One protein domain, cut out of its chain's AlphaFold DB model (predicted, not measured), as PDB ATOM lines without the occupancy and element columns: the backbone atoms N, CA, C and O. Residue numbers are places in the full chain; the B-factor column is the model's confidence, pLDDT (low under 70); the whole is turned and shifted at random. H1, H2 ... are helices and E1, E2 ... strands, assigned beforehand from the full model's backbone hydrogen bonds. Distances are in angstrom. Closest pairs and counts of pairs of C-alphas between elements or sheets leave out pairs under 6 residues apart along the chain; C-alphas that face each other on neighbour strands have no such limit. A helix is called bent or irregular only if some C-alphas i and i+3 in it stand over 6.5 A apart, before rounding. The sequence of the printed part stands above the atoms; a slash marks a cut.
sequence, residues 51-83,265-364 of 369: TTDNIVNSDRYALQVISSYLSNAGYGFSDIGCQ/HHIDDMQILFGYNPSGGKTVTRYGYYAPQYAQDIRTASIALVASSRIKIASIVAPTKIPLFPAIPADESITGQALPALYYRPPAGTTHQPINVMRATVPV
ATOM      1  N   THR A  51     -78.229  54.290 116.699       80.56
ATOM      2  CA  THR A  51     -77.398  54.923 115.672       80.56
ATOM      3  C   THR A  51     -77.475  54.195 114.340       80.56
ATOM      4  O   THR A  51     -77.577  54.834 113.290       80.56
ATOM      5  N   THR A  52     -77.399  52.868 114.380       83.56
ATOM      6  CA  THR A  52     -77.453  52.024 113.186       83.56
ATOM      7  C   THR A  52     -78.837  52.111 112.546       83.56
ATOM      8  O   THR A  52     -78.952  52.314 111.336       83.56
ATOM      9  N   ASP A  53     -79.889  52.100 113.363       86.19
ATOM     10  CA  ASP A  53     -81.263  52.278 112.907       86.19
ATOM     11  C   ASP A  53     -81.483  53.654 112.275       86.19
ATOM     12  O   ASP A  53     -82.129  53.766 111.232       86.19
ATOM     13  N   ASN A  54     -80.914  54.714 112.855       85.88
ATOM     14  CA  ASN A  54     -81.033  56.065 112.312       85.88
ATOM     15  C   ASN A  54     -80.401  56.187 110.919       85.88
ATOM     16  O   ASN A  54     -81.026  56.759 110.021       85.88
ATOM     17  N   ILE A  55     -79.195  55.643 110.707       90.25
ATOM     18  CA  ILE A  55     -78.544  55.715 109.388       90.25
ATOM     19  C   ILE A  55     -79.294  54.879 108.347       90.25
ATOM     20  O   ILE A  55     -79.509  55.358 107.237       90.25
ATOM     21  N   VAL A  56     -79.767  53.684 108.711       90.88
ATOM     22  CA  VAL A  56     -80.515  52.794 107.809       90.88
ATOM     23  C   VAL A  56     -81.863  53.409 107.433       90.88
ATOM     24  O   VAL A  56     -82.246  53.395 106.263       90.88
ATOM     25  N   ASN A  57     -82.585  53.985 108.397       89.44
ATOM     26  CA  ASN A  57     -83.877  54.618 108.140       89.44
ATOM     27  C   ASN A  57     -83.745  55.903 107.317       89.44
ATOM     28  O   ASN A  57     -84.552  56.114 106.411       89.44
ATOM     29  N   SER A  58     -82.732  56.733 107.599       88.50
ATOM     30  CA  SER A  58     -82.441  57.943 106.817       88.50
ATOM     31  C   SER A  58     -82.148  57.594 105.356       88.50
ATOM     32  O   SER A  58     -82.750  58.166 104.447       88.50
ATOM     33  N   ASP A  59     -81.299  56.589 105.135       90.81
ATOM     34  CA  ASP A  59     -80.926  56.104 103.806       90.81
ATOM     35  C   ASP A  59     -82.131  55.518 103.052       90.81
ATOM     36  O   ASP A  59     -82.423  55.908 101.920       90.81
ATOM     37  N   ARG A  60     -82.925  54.664 103.716       91.69
ATOM     38  CA  ARG A  60     -84.141  54.074 103.137       91.69
ATOM     39  C   ARG A  60     -85.154  55.138 102.731       91.69
ATOM     40  O   ARG A  60     -85.711  55.069 101.636       91.69
ATOM     41  N   TYR A  61     -85.406  56.108 103.610       92.00
ATOM     42  CA  TYR A  61     -86.334  57.200 103.331       92.00
ATOM     43  C   TYR A  61     -85.836  58.062 102.169       92.00
ATOM     44  O   TYR A  61     -86.598  58.352 101.243       92.00
ATOM     45  N   ALA A  62     -84.547  58.412 102.172       93.19
ATOM     46  CA  ALA A  62     -83.951  59.201 101.108       93.19
ATOM     47  C   ALA A  62     -84.052  58.498  99.751       93.19
ATOM     48  O   ALA A  62     -84.526  59.085  98.775       93.19
ATOM     49  N   LEU A  63     -83.689  57.216  99.707       93.50
ATOM     50  CA  LEU A  63     -83.746  56.414  98.498       93.50
ATOM     51  C   LEU A  63     -85.179  56.249  97.989       93.50
ATOM     52  O   LEU A  63     -85.410  56.362  96.786       93.50
ATOM     53  N   GLN A  64     -86.152  56.035  98.880       92.81
ATOM     54  CA  GLN A  64     -87.564  55.911  98.512       92.81
ATOM     55  C   GLN A  64     -88.103  57.196  97.872       92.81
ATOM     56  O   GLN A  64     -88.774  57.134  96.840       92.81
ATOM     57  N   VAL A  65     -87.791  58.362  98.444       91.94
ATOM     58  CA  VAL A  65     -88.244  59.647  97.897       91.94
ATOM     59  C   VAL A  65     -87.576  59.938  96.560       91.94
ATOM     60  O   VAL A  65     -88.278  60.242  95.596       91.94
ATOM     61  N   ILE A  66     -86.251  59.783  96.452       92.94
ATOM     62  CA  ILE A  66     -85.558  59.985  95.172       92.94
ATOM     63  C   ILE A  66     -86.124  59.029  94.111       92.94
ATOM     64  O   ILE A  66     -86.387  59.450  92.984       92.94
ATOM     65  N   SER A  67     -86.386  57.771  94.475       91.44
ATOM     66  CA  SER A  67     -86.975  56.780  93.569       91.44
ATOM     67  C   SER A  67     -88.364  57.190  93.082       91.44
ATOM     68  O   SER A  67     -88.644  57.100  91.892       91.44
ATOM     69  N   SER A  68     -89.220  57.707  93.968       87.75
ATOM     70  CA  SER A  68     -90.545  58.212  93.585       87.75
ATOM     71  C   SER A  68     -90.472  59.436  92.662       87.75
ATOM     72  O   SER A  68     -91.329  59.624  91.797       87.75
ATOM     73  N   TYR A  69     -89.450  60.279  92.812       87.94
ATOM     74  CA  TYR A  69     -89.243  61.408  91.905       87.94
ATOM     75  C   TYR A  69     -88.718  60.936  90.549       87.94
ATOM     76  O   TYR A  69     -89.179  61.422  89.519       87.94
ATOM     77  N   LEU A  70     -87.803  59.967  90.541       87.88
ATOM     78  CA  LEU A  70     -87.257  59.378  89.320       87.88
ATOM     79  C   LEU A  70     -88.289  58.598  88.515       87.88
ATOM     80  O   LEU A  70     -88.283  58.686  87.290       87.88
ATOM     81  N   SER A  71     -89.194  57.877  89.177       83.00
ATOM     82  CA  SER A  71     -90.271  57.174  88.479       83.00
ATOM     83  C   SER A  71     -91.185  58.149  87.740       83.00
ATOM     84  O   SER A  71     -91.684  57.818  86.677       83.00
ATOM     85  N   ASN A  72     -91.358  59.368  88.254       76.62
ATOM     86  CA  ASN A  72     -92.147  60.428  87.616       76.62
ATOM     87  C   ASN A  72     -91.308  61.371  86.736       76.62
ATOM     88  O   ASN A  72     -91.824  62.373  86.231       76.62
ATOM     89  N   ALA A  73     -90.014  61.099  86.569       76.81
ATOM     90  CA  ALA A  73     -89.146  61.928  85.750       76.81
ATOM     91  C   ALA A  73     -89.605  61.883  84.291       76.81
ATOM     92  O   ALA A  73     -89.751  60.809  83.707       76.81
ATOM     93  N   GLY A  74     -89.822  63.061  83.708       68.19
ATOM     94  CA  GLY A  74     -90.237  63.191  82.313       68.19
ATOM     95  C   GLY A  74     -91.689  62.810  82.014       68.19
ATOM     96  O   GLY A  74     -92.081  62.813  80.849       68.19
ATOM     97  N   TYR A  75     -92.498  62.526  83.040       62.84
ATOM     98  CA  TYR A  75     -93.926  62.259  82.875       62.84
ATOM     99  C   TYR A  75     -94.624  63.428  82.152       62.84
ATOM    100  O   TYR A  75     -94.505  64.585  82.572       62.84
ATOM    101  N   GLY A  76     -95.325  63.115  81.056       58.28
ATOM    102  CA  GLY A  76     -95.981  64.074  80.160       58.28
ATOM    103  C   GLY A  76     -95.185  64.459  78.905       58.28
ATOM    104  O   GLY A  76     -95.772  65.054  78.010       58.28
ATOM    105  N   PHE A  77     -93.893  64.117  78.787       62.09
ATOM    106  CA  PHE A  77     -93.123  64.358  77.552       62.09
ATOM    107  C   PHE A  77     -93.262  63.227  76.517       62.09
ATOM    108  O   PHE A  77     -93.244  63.497  75.316       62.09
ATOM    109  N   SER A  78     -93.429  61.978  76.966       54.16
ATOM    110  CA  SER A  78     -93.518  60.788  76.104       54.16
ATOM    111  C   SER A  78     -94.813  60.721  75.293       54.16
ATOM    112  O   SER A  78     -94.770  60.411  74.106       54.16
ATOM    113  N   ASP A  79     -95.949  61.073  75.903       58.16
ATOM    114  CA  ASP A  79     -97.279  60.997  75.272       58.16
ATOM    115  C   ASP A  79     -97.428  61.977  74.099       58.16
ATOM    116  O   ASP A  79     -98.279  61.804  73.232       58.16
ATOM    117  N   ILE A  80     -96.576  63.002  74.065       64.25
ATOM    118  CA  ILE A  80     -96.576  64.057  73.051       64.25
ATOM    119  C   ILE A  80     -95.718  63.662  71.824       64.25
ATOM    120  O   ILE A  80     -95.693  64.368  70.819       64.25
ATOM    121  N   GLY A  81     -95.007  62.525  71.868       66.62
ATOM    122  CA  GLY A  81     -94.116  62.088  70.781       66.62
ATOM    123  C   GLY A  81     -92.810  62.890  70.687       66.62
ATOM    124  O   GLY A  81     -92.068  62.778  69.712       66.62
ATOM    125  N   CYS A  82     -92.501  63.692  71.709       70.44
ATOM    126  CA  CYS A  82     -91.271  64.469  71.788       70.44
ATOM    127  C   CYS A  82     -90.071  63.564  72.081       70.44
ATOM    128  O   CYS A  82     -89.925  63.067  73.196       70.44
ATOM    129  N   GLN A  83     -89.171  63.394  71.111       71.31
ATOM    130  CA  GLN A  83     -87.890  62.718  71.342       71.31
ATOM    131  C   GLN A  83     -86.807  63.723  71.742       71.31
ATOM    132  O   GLN A  83     -86.075  63.493  72.700       71.31
ATOM    133  N   HIS A 265     -80.109  63.578 106.941       90.31
ATOM    134  CA  HIS A 265     -78.819  63.530 107.623       90.31
ATOM    135  C   HIS A 265     -78.087  62.225 107.319       90.31
ATOM    136  O   HIS A 265     -78.703  61.230 106.939       90.31
ATOM    137  N   HIS A 266     -76.780  62.222 107.576       91.94
ATOM    138  CA  HIS A 266     -75.921  61.043 107.511       91.94
ATOM    139  C   HIS A 266     -75.683  60.489 106.111       91.94
ATOM    140  O   HIS A 266     -75.106  59.419 106.017       91.94
ATOM    141  N   ILE A 267     -76.065  61.194 105.043       93.75
ATOM    142  CA  ILE A 267     -75.786  60.778 103.664       93.75
ATOM    143  C   ILE A 267     -74.465  61.403 103.218       93.75
ATOM    144  O   ILE A 267     -74.373  62.618 103.055       93.75
ATOM    145  N   ASP A 268     -73.444  60.573 103.033       92.81
ATOM    146  CA  ASP A 268     -72.083  60.993 102.697       92.81
ATOM    147  C   ASP A 268     -71.797  60.973 101.196       92.81
ATOM    148  O   ASP A 268     -70.963  61.751 100.731       92.81
ATOM    149  N   ASP A 269     -72.453  60.090 100.445       93.69
ATOM    150  CA  ASP A 269     -72.242  59.956  99.007       93.69
ATOM    151  C   ASP A 269     -73.525  59.527  98.290       93.69
ATOM    152  O   ASP A 269     -74.357  58.795  98.831       93.69
ATOM    153  N   MET A 270     -73.663  59.995  97.055       94.56
ATOM    154  CA  MET A 270     -74.677  59.568  96.105       94.56
ATOM    155  C   MET A 270     -73.991  59.376  94.761       94.56
ATOM    156  O   MET A 270     -73.358  60.296  94.249       94.56
ATOM    157  N   GLN A 271     -74.162  58.195  94.176       95.00
ATOM    158  CA  GLN A 271     -73.672  57.860  92.843       95.00
ATOM    159  C   GLN A 271     -74.806  57.271  92.015       95.00
ATOM    160  O   GLN A 271     -75.701  56.611  92.547       95.00
ATOM    161  N   ILE A 272     -74.778  57.507  90.704       94.62
ATOM    162  CA  ILE A 272     -75.868  57.108  89.813       94.62
ATOM    163  C   ILE A 272     -75.309  56.461  88.555       94.62
ATOM    164  O   ILE A 272     -74.426  57.009  87.894       94.62
ATOM    165  N   LEU A 273     -75.874  55.310  88.216       94.69
ATOM    166  CA  LEU A 273     -75.621  54.581  86.986       94.69
ATOM    167  C   LEU A 273     -76.921  54.474  86.191       94.69
ATOM    168  O   LEU A 273     -77.934  54.006  86.708       94.69
ATOM    169  N   PHE A 274     -76.895  54.865  84.925       93.62
ATOM    170  CA  PHE A 274     -78.061  54.826  84.052       93.62
ATOM    171  C   PHE A 274     -78.060  53.567  83.189       93.62
ATOM    172  O   PHE A 274     -77.016  53.131  82.702       93.62
ATOM    173  N   GLY A 275     -79.244  52.989  83.006       93.00
ATOM    174  CA  GLY A 275     -79.516  51.982  81.991       93.00
ATOM    175  C   GLY A 275     -80.149  52.644  80.775       93.00
ATOM    176  O   GLY A 275     -81.135  53.368  80.910       93.00
ATOM    177  N   TYR A 276     -79.592  52.381  79.601       90.56
ATOM    178  CA  TYR A 276     -79.968  52.967  78.323       90.56
ATOM    179  C   TYR A 276     -80.505  51.910  77.355       90.56
ATOM    180  O   TYR A 276     -80.159  50.725  77.440       90.56
ATOM    181  N   ASN A 277     -81.302  52.361  76.389       89.00
ATOM    182  CA  ASN A 277     -81.638  51.610  75.191       89.00
ATOM    183  C   ASN A 277     -81.534  52.497  73.937       89.00
ATOM    184  O   ASN A 277     -82.532  53.096  73.537       89.00
ATOM    185  N   PRO A 278     -80.360  52.543  73.283       83.00
ATOM    186  CA  PRO A 278     -80.169  53.349  72.079       83.00
ATOM    187  C   PRO A 278     -80.933  52.827  70.849       83.00
ATOM    188  O   PRO A 278     -81.004  53.523  69.843       83.00
ATOM    189  N   SER A 279     -81.502  51.614  70.885       82.69
ATOM    190  CA  SER A 279     -82.336  51.088  69.793       82.69
ATOM    191  C   SER A 279     -83.828  51.395  69.963       82.69
ATOM    192  O   SER A 279     -84.647  50.865  69.214       82.69
ATOM    193  N   GLY A 280     -84.205  52.239  70.933       71.88
ATOM    194  CA  GLY A 280     -85.582  52.715  71.100       71.88
ATOM    195  C   GLY A 280     -86.545  51.713  71.748       71.88
ATOM    196  O   GLY A 280     -87.752  51.930  71.737       71.88
ATOM    197  N   GLY A 281     -86.046  50.623  72.341       72.62
ATOM    198  CA  GLY A 281     -86.868  49.627  73.045       72.62
ATOM    199  C   GLY A 281     -87.127  49.943  74.528       72.62
ATOM    200  O   GLY A 281     -86.564  50.876  75.101       72.62
ATOM    201  N   LYS A 282     -87.968  49.124  75.177       74.88
ATOM    202  CA  LYS A 282     -88.348  49.268  76.603       74.88
ATOM    203  C   LYS A 282     -87.364  48.616  77.585       74.88
ATOM    204  O   LYS A 282     -87.442  48.844  78.787       74.88
ATOM    205  N   THR A 283     -86.444  47.793  77.093       84.75
ATOM    206  CA  THR A 283     -85.494  47.027  77.912       84.75
ATOM    207  C   THR A 283     -84.140  47.711  77.969       84.75
ATOM    208  O   THR A 283     -83.694  48.252  76.968       84.75
ATOM    209  N   VAL A 284     -83.439  47.654  79.096       90.62
ATOM    210  CA  VAL A 284     -82.053  48.142  79.159       90.62
ATOM    211  C   VAL A 284     -81.153  47.226  78.327       90.62
ATOM    212  O   VAL A 284     -81.221  46.008  78.469       90.62
ATOM    213  N   THR A 285     -80.325  47.803  77.458       91.62
ATOM    214  CA  THR A 285     -79.340  47.067  76.641       91.62
ATOM    215  C   THR A 285     -77.910  47.540  76.873       91.62
ATOM    216  O   THR A 285     -76.962  46.825  76.539       91.62
ATOM    217  N   ARG A 286     -77.744  48.747  77.423       93.88
ATOM    218  CA  ARG A 286     -76.454  49.357  77.740       93.88
ATOM    219  C   ARG A 286     -76.512  50.055  79.090       93.88
ATOM    220  O   ARG A 286     -77.567  50.526  79.495       93.88
ATOM    221  N   TYR A 287     -75.375  50.188  79.752       94.88
ATOM    222  CA  TYR A 287     -75.227  50.936  80.992       94.88
ATOM    223  C   TYR A 287     -74.182  52.031  80.836       94.88
ATOM    224  O   TYR A 287     -73.241  51.928  80.050       94.88
ATOM    225  N   GLY A 288     -74.328  53.095  81.610       93.44
ATOM    226  CA  GLY A 288     -73.290  54.101  81.700       93.44
ATOM    227  C   GLY A 288     -73.603  55.224  82.660       93.44
ATOM    228  O   GLY A 288     -74.708  55.353  83.184       93.44
ATOM    229  N   TYR A 289     -72.601  56.061  82.886       91.81
ATOM    230  CA  TYR A 289     -72.788  57.313  83.609       91.81
ATOM    231  C   TYR A 289     -73.574  58.306  82.755       91.81
ATOM    232  O   TYR A 289     -73.815  58.061  81.570       91.81
ATOM    233  N   TYR A 290     -74.027  59.403  83.363       87.56
ATOM    234  CA  TYR A 290     -74.890  60.355  82.673       87.56
ATOM    235  C   TYR A 290     -74.204  60.915  81.423       87.56
ATOM    236  O   TYR A 290     -73.200  61.621  81.523       87.56
ATOM    237  N   ALA A 291     -74.763  60.604  80.258       82.31
ATOM    238  CA  ALA A 291     -74.289  61.048  78.960       82.31
ATOM    239  C   ALA A 291     -75.403  61.888  78.314       82.31
ATOM    240  O   ALA A 291     -76.398  61.316  77.866       82.31
ATOM    241  N   PRO A 292     -75.280  63.230  78.287       77.56
ATOM    242  CA  PRO A 292     -76.353  64.116  77.837       77.56
ATOM    243  C   PRO A 292     -76.899  63.780  76.444       77.56
ATOM    244  O   PRO A 292     -78.096  63.907  76.211       77.56
ATOM    245  N   GLN A 293     -76.042  63.303  75.539       78.94
ATOM    246  CA  GLN A 293     -76.410  62.912  74.179       78.94
ATOM    247  C   GLN A 293     -77.325  61.677  74.104       78.94
ATOM    248  O   GLN A 293     -78.008  61.493  73.106       78.94
ATOM    249  N   TYR A 294     -77.356  60.853  75.155       79.75
ATOM    250  CA  TYR A 294     -78.193  59.652  75.263       79.75
ATOM    251  C   TYR A 294     -79.300  59.821  76.306       79.75
ATOM    252  O   TYR A 294     -79.900  58.846  76.751       79.75
ATOM    253  N   ALA A 295     -79.571  61.051  76.750       78.81
ATOM    254  CA  ALA A 295     -80.529  61.310  77.818       78.81
ATOM    255  C   ALA A 295     -81.942  60.770  77.510       78.81
ATOM    256  O   ALA A 295     -82.618  60.247  78.395       78.81
ATOM    257  N   GLN A 296     -82.354  60.831  76.243       75.50
ATOM    258  CA  GLN A 296     -83.609  60.267  75.728       75.50
ATOM    259  C   GLN A 296     -83.657  58.728  75.758       75.50
ATOM    260  O   GLN A 296     -84.730  58.130  75.858       75.50
ATOM    261  N   ASP A 297     -82.496  58.074  75.738       82.31
ATOM    262  CA  ASP A 297     -82.377  56.616  75.728       82.31
ATOM    263  C   ASP A 297     -82.384  56.027  77.141       82.31
ATOM    264  O   ASP A 297     -82.388  54.807  77.295       82.31
ATOM    265  N   ILE A 298     -82.400  56.861  78.186       86.38
ATOM    266  CA  ILE A 298     -82.445  56.398  79.576       86.38
ATOM    267  C   ILE A 298     -83.764  55.646  79.823       86.38
ATOM    268  O   ILE A 298     -84.853  56.131  79.512       86.38
ATOM    269  N   ARG A 299     -83.658  54.446  80.398       86.25
ATOM    270  CA  ARG A 299     -84.774  53.572  80.803       86.25
ATOM    271  C   ARG A 299     -84.788  53.299  82.296       86.25
ATOM    272  O   ARG A 299     -85.856  53.162  82.887       86.25
ATOM    273  N   THR A 300     -83.617  53.250  82.921       91.19
ATOM    274  CA  THR A 300     -83.498  53.077  84.369       91.19
ATOM    275  C   THR A 300     -82.413  53.977  84.941       91.19
ATOM    276  O   THR A 300     -81.448  54.334  84.267       91.19
ATOM    277  N   ALA A 301     -82.561  54.320  86.215       92.69
ATOM    278  CA  ALA A 301     -81.535  54.964  87.015       92.69
ATOM    279  C   ALA A 301     -81.285  54.101  88.255       92.69
ATOM    280  O   ALA A 301     -82.188  53.847  89.051       92.69
ATOM    281  N   SER A 302     -80.058  53.613  88.393       94.69
ATOM    282  CA  SER A 302     -79.582  52.906  89.576       94.69
ATOM    283  C   SER A 302     -78.858  53.889  90.473       94.69
ATOM    284  O   SER A 302     -77.842  54.445  90.071       94.69
ATOM    285  N   ILE A 303     -79.367  54.100  91.678       95.25
ATOM    286  CA  ILE A 303     -78.777  54.999  92.666       95.25
ATOM    287  C   ILE A 303     -78.095  54.158  93.731       95.25
ATOM    288  O   ILE A 303     -78.671  53.176  94.201       95.25
ATOM    289  N   ALA A 304     -76.889  54.557  94.111       95.62
ATOM    290  CA  ALA A 304     -76.214  54.105  95.312       95.62
ATOM    291  C   ALA A 304     -76.113  55.286  96.278       95.62
ATOM    292  O   ALA A 304     -75.567  56.328  95.913       95.62
ATOM    293  N   LEU A 305     -76.642  55.118  97.486       95.44
ATOM    294  CA  LEU A 305     -76.471  56.053  98.589       95.44
ATOM    295  C   LEU A 305     -75.570  55.418  99.640       95.44
ATOM    296  O   LEU A 305     -75.647  54.216  99.901       95.44
ATOM    297  N   VAL A 306     -74.700  56.236 100.217       94.44
ATOM    298  CA  VAL A 306     -73.848  55.840 101.332       94.44
ATOM    299  C   VAL A 306     -74.231  56.672 102.531       94.44
ATOM    300  O   VAL A 306     -74.083  57.896 102.509       94.44
ATOM    301  N   ALA A 307     -74.683  55.999 103.582       92.56
ATOM    302  CA  ALA A 307     -74.977  56.616 104.855       92.56
ATOM    303  C   ALA A 307     -73.930  56.242 105.904       92.56
ATOM    304  O   ALA A 307     -73.469  55.105 105.958       92.56
ATOM    305  N   SER A 308     -73.546  57.176 106.767       89.81
ATOM    306  CA  SER A 308     -72.564  56.908 107.816       89.81
ATOM    307  C   SER A 308     -72.856  57.687 109.098       89.81
ATOM    308  O   SER A 308     -73.286  58.848 109.096       89.81
ATOM    309  N   SER A 309     -72.600  57.046 110.236       86.62
ATOM    310  CA  SER A 309     -72.657  57.727 111.531       86.62
ATOM    311  C   SER A 309     -71.305  58.329 111.894       86.62
ATOM    312  O   SER A 309     -70.269  57.969 111.344       86.62
ATOM    313  N   ARG A 310     -71.292  59.264 112.845       83.56
ATOM    314  CA  ARG A 310     -70.056  59.773 113.459       83.56
ATOM    315  C   ARG A 310     -69.754  59.160 114.820       83.56
ATOM    316  O   ARG A 310     -68.664  59.376 115.349       83.56
ATOM    317  N   ILE A 311     -70.664  58.344 115.344       82.50
ATOM    318  CA  ILE A 311     -70.440  57.584 116.572       82.50
ATOM    319  C   ILE A 311     -69.448  56.464 116.265       82.50
ATOM    320  O   ILE A 311     -69.610  55.707 115.308       82.50
ATOM    321  N   LYS A 312     -68.379  56.415 117.062       83.19
ATOM    322  CA  LYS A 312     -67.341  55.394 116.959       83.19
ATOM    323  C   LYS A 312     -67.747  54.184 117.788       83.19
ATOM    324  O   LYS A 312     -67.974  54.310 118.986       83.19
ATOM    325  N   ILE A 313     -67.777  53.027 117.150       83.00
ATOM    326  CA  ILE A 313     -68.070  51.733 117.747       83.00
ATOM    327  C   ILE A 313     -66.816  50.876 117.570       83.00
ATOM    328  O   ILE A 313     -66.438  50.536 116.451       83.00
ATOM    329  N   ALA A 314     -66.144  50.548 118.674       79.31
ATOM    330  CA  ALA A 314     -64.843  49.872 118.648       79.31
ATOM    331  C   ALA A 314     -64.877  48.491 117.963       79.31
ATOM    332  O   ALA A 314     -63.882  48.072 117.380       79.31
ATOM    333  N   SER A 315     -66.024  47.806 118.007       80.06
ATOM    334  CA  SER A 315     -66.237  46.507 117.357       80.06
ATOM    335  C   SER A 315     -66.449  46.599 115.842       80.06
ATOM    336  O   SER A 315     -66.404  45.576 115.161       80.06
ATOM    337  N   ILE A 316     -66.653  47.803 115.297       81.31
ATOM    338  CA  ILE A 316     -66.828  48.028 113.864       81.31
ATOM    339  C   ILE A 316     -65.500  48.464 113.257       81.31
ATOM    340  O   ILE A 316     -64.806  49.332 113.788       81.31
ATOM    341  N   VAL A 317     -65.167  47.881 112.105       83.88
ATOM    342  CA  VAL A 317     -64.068  48.333 111.253       83.88
ATOM    343  C   VAL A 317     -64.643  48.706 109.893       83.88
ATOM    344  O   VAL A 317     -65.051  47.840 109.119       83.88
ATOM    345  N   ALA A 318     -64.695  50.005 109.612       83.44
ATOM    346  CA  ALA A 318     -65.152  50.531 108.337       83.44
ATOM    347  C   ALA A 318     -64.216  50.060 107.205       83.44
ATOM    348  O   ALA A 318     -62.993  50.216 107.317       83.44
ATOM    349  N   PRO A 319     -64.749  49.510 106.099       85.56
ATOM    350  CA  PRO A 319     -63.930  49.115 104.960       85.56
ATOM    351  C   PRO A 319     -63.195  50.316 104.365       85.56
ATOM    352  O   PRO A 319     -63.754  51.399 104.236       85.56
ATOM    353  N   THR A 320     -61.953  50.129 103.917       85.31
ATOM    354  CA  THR A 320     -61.176  51.216 103.289       85.31
ATOM    355  C   THR A 320     -61.727  51.637 101.924       85.31
ATOM    356  O   THR A 320     -61.459  52.753 101.469       85.31
ATOM    357  N   LYS A 321     -62.481  50.746 101.270       88.75
ATOM    358  CA  LYS A 321     -63.229  50.975 100.032       88.75
ATOM    359  C   LYS A 321     -64.501  50.134 100.057       88.75
ATOM    360  O   LYS A 321     -64.439  48.958 100.408       88.75
ATOM    361  N   ILE A 322     -65.621  50.713  99.639       92.25
ATOM    362  CA  ILE A 322     -66.910  50.022  99.538       92.25
ATOM    363  C   ILE A 322     -67.365  50.067  98.076       92.25
ATOM    364  O   ILE A 322     -67.476  51.166  97.534       92.25
ATOM    365  N   PRO A 323     -67.592  48.925  97.401       92.56
ATOM    366  CA  PRO A 323     -68.027  48.920  96.008       92.56
ATOM    367  C   PRO A 323     -69.455  49.466  95.879       92.56
ATOM    368  O   PRO A 323     -70.378  48.959  96.513       92.56
ATOM    369  N   LEU A 324     -69.638  50.478  95.030       94.06
ATOM    370  CA  LEU A 324     -70.944  51.063  94.711       94.06
ATOM    371  C   LEU A 324     -71.498  50.477  93.416       94.06
ATOM    372  O   LEU A 324     -72.617  49.968  93.390       94.06
ATOM    373  N   PHE A 325     -70.686  50.484  92.358       94.94
ATOM    374  CA  PHE A 325     -71.025  49.898  91.064       94.94
ATOM    375  C   PHE A 325     -69.854  49.064  90.536       94.94
ATOM    376  O   PHE A 325     -68.700  49.483  90.673       94.94
ATOM    377  N   PRO A 326     -70.124  47.887  89.942       93.19
ATOM    378  CA  PRO A 326     -69.086  47.081  89.315       93.19
ATOM    379  C   PRO A 326     -68.541  47.769  88.056       93.19
ATOM    380  O   PRO A 326     -69.141  48.708  87.535       93.19
ATOM    381  N   ALA A 327     -67.404  47.281  87.559       93.19
ATOM    382  CA  ALA A 327     -66.911  47.679  86.245       93.19
ATOM    383  C   ALA A 327     -67.868  47.160  85.165       93.19
ATOM    384  O   ALA A 327     -68.384  46.049  85.291       93.19
ATOM    385  N   ILE A 328     -68.086  47.954  84.117       94.81
ATOM    386  CA  ILE A 328     -68.986  47.596  83.015       94.81
ATOM    387  C   ILE A 328     -68.126  47.290  81.786       94.81
ATOM    388  O   ILE A 328     -67.344  48.153  81.372       94.81
ATOM    389  N   PRO A 329     -68.240  46.084  81.208       95.00
ATOM    390  CA  PRO A 329     -67.571  45.720  79.964       95.00
ATOM    391  C   PRO A 329     -67.891  46.662  78.792       95.00
ATOM    392  O   PRO A 329     -68.905  47.360  78.777       95.00
ATOM    393  N   ALA A 330     -67.017  46.695  77.783       93.75
ATOM    394  CA  ALA A 330     -67.165  47.597  76.637       93.75
ATOM    395  C   ALA A 330     -68.418  47.306  75.789       93.75
ATOM    396  O   ALA A 330     -69.016  48.231  75.243       93.75
ATOM    397  N   ASP A 331     -68.832  46.043  75.705       93.12
ATOM    398  CA  ASP A 331     -70.021  45.571  74.991       93.12
ATOM    399  C   ASP A 331     -71.334  45.937  75.695       93.12
ATOM    400  O   ASP A 331     -72.354  46.119  75.030       93.12
ATOM    401  N   GLU A 332     -71.306  46.116  77.016       92.25
ATOM    402  CA  GLU A 332     -72.447  46.578  77.812       92.25
ATOM    403  C   GLU A 332     -72.443  48.097  78.038       92.25
ATOM    404  O   GLU A 332     -73.433  48.660  78.499       92.25
ATOM    405  N   SER A 333     -71.360  48.793  77.697       92.94
ATOM    406  CA  SER A 333     -71.213  50.231  77.920       92.94
ATOM    407  C   SER A 333     -71.886  51.080  76.840       92.94
ATOM    408  O   SER A 333     -71.736  50.833  75.642       92.94
ATOM    409  N   ILE A 334     -72.555  52.161  77.248       91.50
ATOM    410  CA  ILE A 334     -73.142  53.145  76.322       91.50
ATOM    411  C   ILE A 334     -72.087  53.892  75.487       91.50
ATOM    412  O   ILE A 334     -72.394  54.419  74.422       91.50
ATOM    413  N   THR A 335     -70.832  53.938  75.942       88.62
ATOM    414  CA  THR A 335     -69.736  54.597  75.214       88.62
ATOM    415  C   THR A 335     -68.978  53.648  74.284       88.62
ATOM    416  O   THR A 335     -68.082  54.094  73.570       88.62
ATOM    417  N   GLY A 336     -69.281  52.344  74.313       88.50
ATOM    418  CA  GLY A 336     -68.494  51.310  73.630       88.50
ATOM    419  C   GLY A 336     -67.093  51.099  74.222       88.50
ATOM    420  O   GLY A 336     -66.272  50.404  73.630       88.50
ATOM    421  N   GLN A 337     -66.799  51.712  75.372       90.88
ATOM    422  CA  GLN A 337     -65.549  51.565  76.119       90.88
ATOM    423  C   GLN A 337     -65.852  51.026  77.513       90.88
ATOM    424  O   GLN A 337     -66.877  51.382  78.099       90.88
ATOM    425  N   ALA A 338     -64.959  50.201  78.060       92.00
ATOM    426  CA  ALA A 338     -65.128  49.668  79.407       92.00
ATOM    427  C   ALA A 338     -65.208  50.808  80.437       92.00
ATOM    428  O   ALA A 338     -64.391  51.731  80.422       92.00
ATOM    429  N   LEU A 339     -66.194  50.745  81.331       91.88
ATOM    430  CA  LEU A 339     -66.391  51.742  82.380       91.88
ATOM    431  C   LEU A 339     -65.799  51.245  83.702       91.88
ATOM    432  O   LEU A 339     -65.949  50.067  84.044       91.88
ATOM    433  N   PRO A 340     -65.148  52.130  84.475       91.50
ATOM    434  CA  PRO A 340     -64.522  51.742  85.727       91.50
ATOM    435  C   PRO A 340     -65.568  51.383  86.786       91.50
ATOM    436  O   PRO A 340     -66.664  51.951  86.820       91.50
ATOM    437  N   ALA A 341     -65.183  50.483  87.694       92.38
ATOM    438  CA  ALA A 341     -65.907  50.262  88.940       92.38
ATOM    439  C   ALA A 341     -65.821  51.509  89.832       92.38
ATOM    440  O   ALA A 341     -64.761  52.140  89.920       92.38
ATOM    441  N   LEU A 342     -66.915  51.819  90.529       94.25
ATOM    442  CA  LEU A 342     -66.963  52.904  91.506       94.25
ATOM    443  C   LEU A 342     -66.969  52.375  92.921       94.25
ATOM    444  O   LEU A 342     -67.678  51.424  93.252       94.25
ATOM    445  N   TYR A 343     -66.220  53.070  93.761       94.69
ATOM    446  CA  TYR A 343     -66.092  52.790  95.170       94.69
ATOM    447  C   TYR A 343     -66.326  54.063  95.967       94.69
ATOM    448  O   TYR A 343     -65.828  55.131  95.617       94.69
ATOM    449  N   TYR A 344     -66.996  53.915  97.098       93.25
ATOM    450  CA  TYR A 344     -66.940  54.902  98.156       93.25
ATOM    451  C   TYR A 344     -65.668  54.689  98.970       93.25
ATOM    452  O   TYR A 344     -65.311  53.556  99.315       93.25
ATOM    453  N   ARG A 345     -64.983  55.785  99.288       91.38
ATOM    454  CA  ARG A 345     -63.838  55.786 100.194       91.38
ATOM    455  C   ARG A 345     -64.200  56.614 101.425       91.38
ATOM    456  O   ARG A 345     -64.310  57.832 101.288       91.38
ATOM    457  N   PRO A 346     -64.331  55.992 102.609       88.88
ATOM    458  CA  PRO A 346     -64.608  56.743 103.823       88.88
ATOM    459  C   PRO A 346     -63.511  57.789 104.092       88.88
ATOM    460  O   PRO A 346     -62.329  57.518 103.827       88.88
ATOM    461  N   PRO A 347     -63.858  58.973 104.631       85.94
ATOM    462  CA  PRO A 347     -62.876  59.974 105.030       85.94
ATOM    463  C   PRO A 347     -61.840  59.398 106.005       85.94
ATOM    464  O   PRO A 347     -62.139  58.511 106.807       85.94
ATOM    465  N   ALA A 348     -60.613  59.919 105.983       83.50
ATOM    466  CA  ALA A 348     -59.593  59.499 106.942       83.50
ATOM    467  C   ALA A 348     -60.077  59.725 108.390       83.50
ATOM    468  O   ALA A 348     -60.642  60.770 108.699       83.50
ATOM    469  N   GLY A 349     -59.856  58.751 109.281       80.50
ATOM    470  CA  GLY A 349     -60.274  58.833 110.690       80.50
ATOM    471  C   GLY A 349     -61.676  58.290 111.005       80.50
ATOM    472  O   GLY A 349     -62.120  58.398 112.148       80.50
ATOM    473  N   THR A 350     -62.349  57.672 110.030       81.81
ATOM    474  CA  THR A 350     -63.693  57.069 110.172       81.81
ATOM    475  C   THR A 350     -63.669  55.550 110.420       81.81
ATOM    476  O   THR A 350     -64.698  54.889 110.362       81.81
ATOM    477  N   THR A 351     -62.507  54.979 110.759       79.62
ATOM    478  CA  THR A 351     -62.254  53.524 110.835       79.62
ATOM    479  C   THR A 351     -63.200  52.743 111.754       79.62
ATOM    480  O   THR A 351     -63.373  51.553 111.545       79.62
ATOM    481  N   HIS A 352     -63.823  53.390 112.739       84.69
ATOM    482  CA  HIS A 352     -64.741  52.758 113.697       84.69
ATOM    483  C   HIS A 352     -66.182  53.252 113.567       84.69
ATOM    484  O   HIS A 352     -66.945  53.195 114.522       84.69
ATOM    485  N   GLN A 353     -66.556  53.818 112.425       86.81
ATOM    486  CA  GLN A 353     -67.899  54.348 112.219       86.81
ATOM    487  C   GLN A 353     -68.745  53.352 111.420       86.81
ATOM    488  O   GLN A 353     -68.240  52.769 110.457       86.81
ATOM    489  N   PRO A 354     -70.022  53.139 111.789       88.44
ATOM    490  CA  PRO A 354     -70.920  52.319 110.996       88.44
ATOM    491  C   PRO A 354     -71.233  53.035 109.681       88.44
ATOM    492  O   PRO A 354     -71.509  54.241 109.656       88.44
ATOM    493  N   ILE A 355     -71.184  52.269 108.595       90.19
ATOM    494  CA  ILE A 355     -71.482  52.721 107.238       90.19
ATOM    495  C   ILE A 355     -72.508  51.762 106.653       90.19
ATOM    496  O   ILE A 355     -72.340  50.545 106.721       90.19
ATOM    497  N   ASN A 356     -73.549  52.326 106.066       91.94
ATOM    498  CA  ASN A 356     -74.579  51.617 105.338       91.94
ATOM    499  C   ASN A 356     -74.534  52.035 103.868       91.94
ATOM    500  O   ASN A 356     -74.272  53.195 103.554       91.94
ATOM    501  N   VAL A 357     -74.787  51.088 102.970       93.25
ATOM    502  CA  VAL A 357     -74.924  51.374 101.540       93.25
ATOM    503  C   VAL A 357     -76.224  50.769 101.057       93.25
ATOM    504  O   VAL A 357     -76.398  49.551 101.114       93.25
ATOM    505  N   MET A 358     -77.115  51.608 100.540       94.56
ATOM    506  CA  MET A 358     -78.317  51.156  99.852       94.56
ATOM    507  C   MET A 358     -78.230  51.431  98.362       94.56
ATOM    508  O   MET A 358     -77.676  52.428  97.900       94.56
ATOM    509  N   ARG A 359     -78.805  50.507  97.593       94.25
ATOM    510  CA  ARG A 359     -78.908  50.613  96.144       94.25
ATOM    511  C   ARG A 359     -80.333  50.331  95.709       94.25
ATOM    512  O   ARG A 359     -80.930  49.358  96.159       94.25
ATOM    513  N   ALA A 360     -80.846  51.150  94.801       94.38
ATOM    514  CA  ALA A 360     -82.117  50.902  94.134       94.38
ATOM    515  C   ALA A 360     -81.982  51.184  92.643       94.38
ATOM    516  O   ALA A 360     -81.345  52.158  92.246       94.38
ATOM    517  N   THR A 361     -82.609  50.340  91.830       93.62
ATOM    518  CA  THR A 361     -82.761  50.563  90.394       93.62
ATOM    519  C   THR A 361     -84.207  50.921  90.119       93.62
ATOM    520  O   THR A 361     -85.115  50.155  90.432       93.62
ATOM    521  N   VAL A 362     -84.405  52.096  89.536       91.56
ATOM    522  CA  VAL A 362     -85.720  52.689  89.322       91.56
ATOM    523  C   VAL A 362     -85.956  52.816  87.821       91.56
ATOM    524  O   VAL A 362     -85.104  53.387  87.134       91.56
ATOM    525  N   PRO A 363     -87.069  52.295  87.281       87.06
ATOM    526  CA  PRO A 363     -87.469  52.602  85.915       87.06
ATOM    527  C   PRO A 363     -87.865  54.076  85.822       87.06
ATOM    528  O   PRO A 363     -88.599  54.579  86.671       87.06
ATOM    529  N   VAL A 364     -87.375  54.769  84.799       81.50
ATOM    530  CA  VAL A 364     -87.717  56.175  84.563       81.50
ATOM    531  C   VAL A 364     -88.772  56.249  83.474       81.50
ATOM    532  O   VAL A 364     -88.662  55.569  82.454       81.50
TER     533      VAL A 364
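Overview. This is residues 51 to 83 and 265 to 364 of the 369 residues of an uncharacterized protein of Acidithiobacillus thiooxidans ATCC 19377 (UniProt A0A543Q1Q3). A long, twisted sheet of four strands makes the middle layer, with the long helix H1 running along one face of it and the small hairpin E4 and E5, its two strands joined by the long loop of residues 326 to 341, over the other face. The short strand E2 and the short helix H2 lie at one end of the sheet. The 133 printed residues have two named helices and six named strands, in the order H1, E1, E2, H2, E3, E4, E5, E6; the large sheet has the order E2, E1, E3, E6 and E4 pairs with E5, both sheets being antiparallel. The class is mixed, helices and strands. The whole is only just loose, close to compact, with a radius of gyration of the C-alphas of 17.2 A, and its outline is elongated, 56 by 32 by 19 A.

Along the chain. H1, residues 51 to 71, begins at C-alpha 51 (-77.398, 54.923, 115.672) and is 30.2 A long. After the cut come E1, residues 267 to 276, 26.8 A, and E2, residues 286 to 288. H2, residues 292 to 297, is irregular, with C-alphas 293 and 296 7.8 A apart. E3, residues 298 to 308, is 29.9 A long and begins at C-alpha 298 (-82.445, 56.398, 79.576). E4 is residues 322 to 325 and E5 residues 342 to 344. E6, residues 355 to 363, is 26.7 A long and ends at C-alpha 363 (-87.469, 52.602, 85.915).

Arrangement. In the large sheet, E1 and E3 are antiparallel at 163 degrees, with N 273 and O 302 2.8 A apart, within hydrogen-bond range. E3 and E6 stand at 166 degrees, with N 303 and O 360 at 2.8 A. E1 and E2 form a hairpin, with N 276 and O 286 at 2.7 A. H1 is on this sheet at a height of 8.3 A, over E3 and E6, along the strands at 15 degrees to E3 on the local plane; the C-alphas of Ile 55 and Ala 307, the closest of H1 and E3, are 5.8 A apart. E2, H2 and E3 make a split strand-helix-strand unit, two strands running the same way with E1 between them, and its crossover is right-handed. H2 stands up from the sheet, rising 43 degrees; its closest C-alpha to E1 is Asp 297, 5.1 A from that of Tyr 276. E4 and E5 form a hairpin, with N 324 and O 342 at 2.8 A; the closest C-alphas of E4 and E3, Leu 324 and Ala 304, are 6.1 A apart. H1 is apart from H2, E4 and E5. Every O i to N i+4 pair of H1 is within range; H2 has 0 of 2, and 2 of 3 O i to N i+3 pairs.

Size, cuts and confidence. The farthest C-alphas, Gly 81 and Ala 314, are 57.4 A apart. Residues 84 to 264 are not printed, and C-alphas 83 and 265 are 37.4 A apart across the cut. The links E3 to E4 and E4 to E5 are long. Mean pLDDT of the printed part is 86.7; residues 74 to 81 are under 70.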